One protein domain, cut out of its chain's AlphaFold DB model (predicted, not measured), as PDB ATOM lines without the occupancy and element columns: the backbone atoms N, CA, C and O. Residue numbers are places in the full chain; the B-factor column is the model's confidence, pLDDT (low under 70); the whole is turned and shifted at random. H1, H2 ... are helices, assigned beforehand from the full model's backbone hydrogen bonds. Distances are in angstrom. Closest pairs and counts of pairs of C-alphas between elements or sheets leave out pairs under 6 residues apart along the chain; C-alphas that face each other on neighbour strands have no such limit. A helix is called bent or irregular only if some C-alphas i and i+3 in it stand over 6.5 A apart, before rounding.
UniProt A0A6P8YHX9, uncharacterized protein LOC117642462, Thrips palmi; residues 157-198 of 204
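What this domain is: This is residues 157 to 198 of the 204 residues of the protein "uncharacterized protein LOC117642462" of Thrips palmi (UniProt A0A6P8YHX9). Two helices run opposite ways as a loose, open U, H1 shorter and H2 longer, close only near the end where a loop joins them. Residues 167 to 172 stick out at that end, and residues 191 to 197 at the other. The printed part has 42 residues with two named helices, H1 then H2, and no named strand; the class is all helix. It is loose and flat, with a radius of gyration of the C-alphas of 12.0 A and spans of 36 by 20 by 9 A.

How they stand to each other: H1, residues 157 to 167, and H2, residues 176 to 192, are close but not clearly touching; their closest C-alphas, of Val 166 and Val 179, are 7.8 A apart. They run opposite ways at a shallow tilt of 27 degrees. Every O i to N i+4 pair is within hydrogen-bond range in H1, and 10 of 13 in H2.

Where its parts are: H1 begins at C-alpha 157 (-35.516, 42.653, 44.437) and is 15.3 A long. H2 is 25.5 A long, ending at C-alpha 192 (-20.446, 40.310, 32.430); it is only just irregular, with C-alphas 188 and 191 6.9 A apart.

The domain as a whole: The farthest C-alphas, of Tyr 171 and Trp 195, are 36.4 A apart. The link is short, and the printed part has no cut. Residues 193 to 198 have pLDDT under 70.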
ATOM      1  N   VAL A 157     -34.147  42.230  44.769       80.44
ATOM      2  CA  VAL A 157     -35.516  42.653  44.437       80.44
ATOM      3  C   VAL A 157     -35.958  42.113  43.082       80.44
ATOM      4  O   VAL A 157     -37.029  41.525  42.998       80.44
ATOM      5  N   LEU A 158     -35.133  42.255  42.043       82.12
ATOM      6  CA  LEU A 158     -35.485  41.839  40.685       82.12
ATOM      7  C   LEU A 158     -35.750  40.332  40.607       82.12
ATOM      8  O   LEU A 158     -36.747  39.932  40.020       82.12
ATOM      9  N   LEU A 159     -34.906  39.503  41.232       76.56
ATOM     10  CA  LEU A 159     -35.117  38.052  41.249       76.56
ATOM     11  C   LEU A 159     -36.434  37.678  41.936       76.56
ATOM     12  O   LEU A 159     -37.234  36.964  41.345       76.56
ATOM     13  N   ARG A 160     -36.709  38.231  43.126       79.81
ATOM     14  CA  ARG A 160     -37.972  37.988  43.845       79.81
ATOM     15  C   ARG A 160     -39.194  38.467  43.067       79.81
ATOM     16  O   ARG A 160     -40.237  37.829  43.106       79.81
ATOM     17  N   TYR A 161     -39.068  39.599  42.380       83.50
ATOM     18  CA  TYR A 161     -40.128  40.133  41.534       83.50
ATOM     19  C   TYR A 161     -40.415  39.210  40.347       83.50
ATOM     20  O   TYR A 161     -41.572  38.903  40.086       83.50
ATOM     21  N   LEU A 162     -39.377  38.720  39.662       82.88
ATOM     22  CA  LEU A 162     -39.530  37.771  38.559       82.88
ATOM     23  C   LEU A 162     -40.117  36.435  39.033       82.88
ATOM     24  O   LEU A 162     -41.024  35.916  38.391       82.88
ATOM     25  N   GLU A 163     -39.657  35.909  40.171       81.00
ATOM     26  CA  GLU A 163     -40.228  34.711  40.802       81.00
ATOM     27  C   GLU A 163     -41.720  34.900  41.107       81.00
ATOM     28  O   GLU A 163     -42.533  34.035  40.783       81.00
ATOM     29  N   ALA A 164     -42.097  36.046  41.679       83.75
ATOM     30  CA  ALA A 164     -43.490  36.376  41.965       83.75
ATOM     31  C   ALA A 164     -44.332  36.513  40.688       83.75
ATOM     32  O   ALA A 164     -45.455  36.029  40.657       83.75
ATOM     33  N   LEU A 165     -43.798  37.134  39.631       83.75
ATOM     34  CA  LEU A 165     -44.499  37.273  38.352       83.75
ATOM     35  C   LEU A 165     -44.787  35.923  37.691       83.75
ATOM     36  O   LEU A 165     -45.896  35.715  37.214       83.75
ATOM     37  N   VAL A 166     -43.805  35.018  37.653       82.12
ATOM     38  CA  VAL A 166     -43.963  33.710  36.990       82.12
ATOM     39  C   VAL A 166     -44.827  32.753  37.809       82.12
ATOM     40  O   VAL A 166     -45.585  31.970  37.244       82.12
ATOM     41  N   SER A 167     -44.763  32.843  39.139       80.88
ATOM     42  CA  SER A 167     -45.619  32.052  40.032       80.88
ATOM     43  C   SER A 167     -47.033  32.618  40.204       80.88
ATOM     44  O   SER A 167     -47.866  31.971  40.835       80.88
ATOM     45  N   TRP A 168     -47.327  33.806  39.663       81.75
ATOM     46  CA  TRP A 168     -48.644  34.416  39.800       81.75
ATOM     47  C   TRP A 168     -49.690  33.660  38.977       81.75
ATOM     48  O   TRP A 168     -49.621  33.600  37.750       81.75
ATOM     49  N   GLU A 169     -50.723  33.145  39.633       76.19
ATOM     50  CA  GLU A 169     -51.895  32.598  38.951       76.19
ATOM     51  C   GLU A 169     -52.869  33.746  38.632       76.19
ATOM     52  O   GLU A 169     -53.611  34.226  39.487       76.19
ATOM     53  N   GLY A 170     -52.832  34.261  37.397       77.81
ATOM     54  CA  GLY A 170     -53.741  35.323  36.954       77.81
ATOM     55  C   GLY A 170     -53.307  36.046  35.679       77.81
ATOM     56  O   GLY A 170     -52.341  35.664  35.029       77.81
ATOM     57  N   TYR A 171     -54.018  37.125  35.334       77.94
ATOM     58  CA  TYR A 171     -53.826  37.879  34.081       77.94
ATOM     59  C   TYR A 171     -52.417  38.476  33.910       77.94
ATOM     60  O   TYR A 171     -51.974  38.725  32.794       77.94
ATOM     61  N   TRP A 172     -51.707  38.695  35.018       77.12
ATOM     62  CA  TRP A 172     -50.349  39.241  35.033       77.12
ATOM     63  C   TRP A 172     -49.257  38.188  34.814       77.12
ATOM     64  O   TRP A 172     -48.081  38.553  34.783       77.12
ATOM     65  N   ASN A 173     -49.619  36.908  34.667       81.75
ATOM     66  CA  ASN A 173     -48.651  35.853  34.403       81.75
ATOM     67  C   ASN A 173     -48.045  36.050  32.999       81.75
ATOM     68  O   ASN A 173     -48.789  36.067  32.009       81.75
ATOM     69  N   PRO A 174     -46.719  36.240  32.882       83.25
ATOM     70  CA  PRO A 174     -46.083  36.382  31.585       83.25
ATOM     71  C   PRO A 174     -46.248  35.102  30.760       83.25
ATOM     72  O   PRO A 174     -46.026  33.993  31.235       83.25
ATOM     73  N   ASN A 175     -46.586  35.254  29.479       86.44
ATOM     74  CA  ASN A 175     -46.615  34.114  28.568       86.44
ATOM     75  C   ASN A 175     -45.210  33.499  28.391       86.44
ATOM     76  O   ASN A 175     -44.185  34.133  28.667       86.44
ATOM     77  N   ALA A 176     -45.164  32.266  27.882       86.25
ATOM     78  CA  ALA A 176     -43.920  31.519  27.702       86.25
ATOM     79  C   ALA A 176     -42.873  32.285  26.870       86.25
ATOM     80  O   ALA A 176     -41.686  32.250  27.192       86.25
ATOM     81  N   ASP A 177     -43.299  33.031  25.849       89.50
ATOM     82  CA  ASP A 177     -42.400  33.836  25.014       89.50
ATOM     83  C   ASP A 177     -41.735  34.964  25.806       89.50
ATOM     84  O   ASP A 177     -40.530  35.195  25.686       89.50
ATOM     85  N   THR A 178     -42.497  35.638  26.669       87.88
ATOM     86  CA  THR A 178     -41.987  36.690  27.556       87.88
ATOM     87  C   THR A 178     -41.003  36.109  28.565       87.88
ATOM     88  O   THR A 178     -39.918  36.668  28.749       87.88
ATOM     89  N   VAL A 179     -41.327  34.964  29.173       85.50
ATOM     90  CA  VAL A 179     -40.423  34.261  30.101       85.50
ATOM     91  C   VAL A 179     -39.125  33.863  29.392       85.50
ATOM     92  O   VAL A 179     -38.035  34.140  29.899       85.50
ATOM     93  N   ASN A 180     -39.214  33.306  28.182       86.81
ATOM     94  CA  ASN A 180     -38.052  32.940  27.371       86.81
ATOM     95  C   ASN A 180     -37.201  34.156  26.985       86.81
ATOM     96  O   ASN A 180     -35.970  34.100  27.062       86.81
ATOM     97  N   ALA A 181     -37.826  35.276  26.617       88.44
ATOM     98  CA  ALA A 181     -37.125  36.515  26.299       88.44
ATOM     99  C   ALA A 181     -36.378  37.086  27.517       88.44
ATOM    100  O   ALA A 181     -35.216  37.491  27.395       88.44
ATOM    101  N   ILE A 182     -37.006  37.082  28.699       84.00
ATOM    102  CA  ILE A 182     -36.370  37.492  29.962       84.00
ATOM    103  C   ILE A 182     -35.193  36.566  30.277       84.00
ATOM    104  O   ILE A 182     -34.081  37.047  30.493       84.00
ATOM    105  N   SER A 183     -35.413  35.250  30.235       84.44
ATOM    106  CA  SER A 183     -34.393  34.234  30.512       84.44
ATOM    107  C   SER A 183     -33.180  34.392  29.590       84.44
ATOM    108  O   SER A 183     -32.044  34.460  30.056       84.44
ATOM    109  N   THR A 184     -33.414  34.592  28.290       87.19
ATOM    110  CA  THR A 184     -32.359  34.817  27.289       87.19
ATOM    111  C   THR A 184     -31.531  36.062  27.612       87.19
ATOM    112  O   THR A 184     -30.300  36.010  27.601       87.19
ATOM    113  N   ARG A 185     -32.184  37.180  27.959       85.38
ATOM    114  CA  ARG A 185     -31.494  38.422  28.348       85.38
ATOM    115  C   ARG A 185     -30.687  38.256  29.633       85.38
ATOM    116  O   ARG A 185     -29.568  38.751  29.703       85.38
ATOM    117  N   MET A 186     -31.212  37.547  30.632       79.19
ATOM    118  CA  MET A 186     -30.481  37.294  31.879       79.19
ATOM    119  C   MET A 186     -29.263  36.389  31.659       79.19
ATOM    120  O   MET A 186     -28.195  36.670  32.202       79.19
ATOM    121  N   LEU A 187     -29.388  35.347  30.831       82.00
ATOM    122  CA  LEU A 187     -28.267  34.479  30.456       82.00
ATOM    123  C   LEU A 187     -27.178  35.257  29.701       82.00
ATOM    124  O   LEU A 187     -25.994  35.068  29.976       82.00
ATOM    125  N   ALA A 188     -27.566  36.181  28.817       84.62
ATOM    126  CA  ALA A 188     -26.631  37.041  28.091       84.62
ATOM    127  C   ALA A 188     -25.818  37.979  29.006       84.62
ATOM    128  O   ALA A 188     -24.736  38.416  28.620       84.62
ATOM    129  N   LEU A 189     -26.298  38.266  30.223       77.75
ATOM    130  CA  LEU A 189     -25.589  39.087  31.212       77.75
ATOM    131  C   LEU A 189     -24.580  38.286  32.055       77.75
ATOM    132  O   LEU A 189     -23.692  38.880  32.664       77.75
ATOM    133  N   ILE A 190     -24.667  36.949  32.081       74.94
ATOM    134  CA  ILE A 190     -23.781  36.085  32.887       74.94
ATOM    135  C   ILE A 190     -22.287  36.311  32.605       74.94
ATOM    136  O   ILE A 190     -21.521  36.356  33.575       74.94
ATOM    137  N   PRO A 191     -21.826  36.460  31.346       78.31
ATOM    138  CA  PRO A 191     -20.413  36.707  31.056       78.31
ATOM    139  C   PRO A 191     -19.892  38.012  31.668       78.31
ATOM    140  O   PRO A 191     -18.712  38.104  31.995       78.31
ATOM    141  N   SER A 192     -20.769  39.001  31.852       75.62
ATOM    142  CA  SER A 192     -20.446  40.310  32.430       75.62
ATOM    143  C   SER A 192     -20.590  40.353  33.957       75.62
ATOM    144  O   SER A 192     -20.178  41.329  34.581       75.62
ATOM    145  N   CYS A 193     -21.158  39.313  34.576       65.19
ATOM    146  CA  CYS A 193     -21.330  39.231  36.022       65.19
ATOM    147  C   CYS A 193     -20.056  38.702  36.710       65.19
ATOM    148  O   CYS A 193     -19.530  37.654  36.310       65.19
ATOM    149  N   PRO A 194     -19.580  39.350  37.795       62.31
ATOM    150  CA  PRO A 194     -18.463  38.823  38.574       62.31
ATOM    151  C   PRO A 194     -18.799  37.426  39.111       62.31
ATOM    152  O   PRO A 194     -19.961  37.103  39.348       62.31
ATOM    153  N   TRP A 195     -17.790  36.575  39.307       52.88
ATOM    154  CA  TRP A 195     -17.979  35.136  39.551       52.88
ATOM    155  C   TRP A 195     -18.916  34.817  40.740       52.88
ATOM    156  O   TRP A 195     -19.757  33.928  40.629       52.88
ATOM    157  N   GLY A 196     -18.887  35.622  41.812       52.91
ATOM    158  CA  GLY A 196     -19.803  35.525  42.967       52.91
ATOM    159  C   GLY A 196     -21.259  35.971  42.723       52.91
ATOM    160  O   GLY A 196     -22.090  35.917  43.633       52.91
ATOM    161  N   PHE A 197     -21.583  36.414  41.507       51.06
ATOM    162  CA  PHE A 197     -22.911  36.866  41.067       51.06
ATOM    163  C   PHE A 197     -23.495  35.986  39.961       51.06
ATOM    164  O   PHE A 197     -24.588  36.266  39.474       51.06
ATOM    165  N   LYS A 198     -22.825  34.887  39.593       52.16
ATOM    166  CA  LYS A 198     -23.316  33.903  38.615       52.16
ATOM    167  C   LYS A 198     -24.422  32.997  39.181       52.16
ATOM    168  O   LYS A 198     -24.477  31.810  38.884       52.16
TER     169      LYS A 198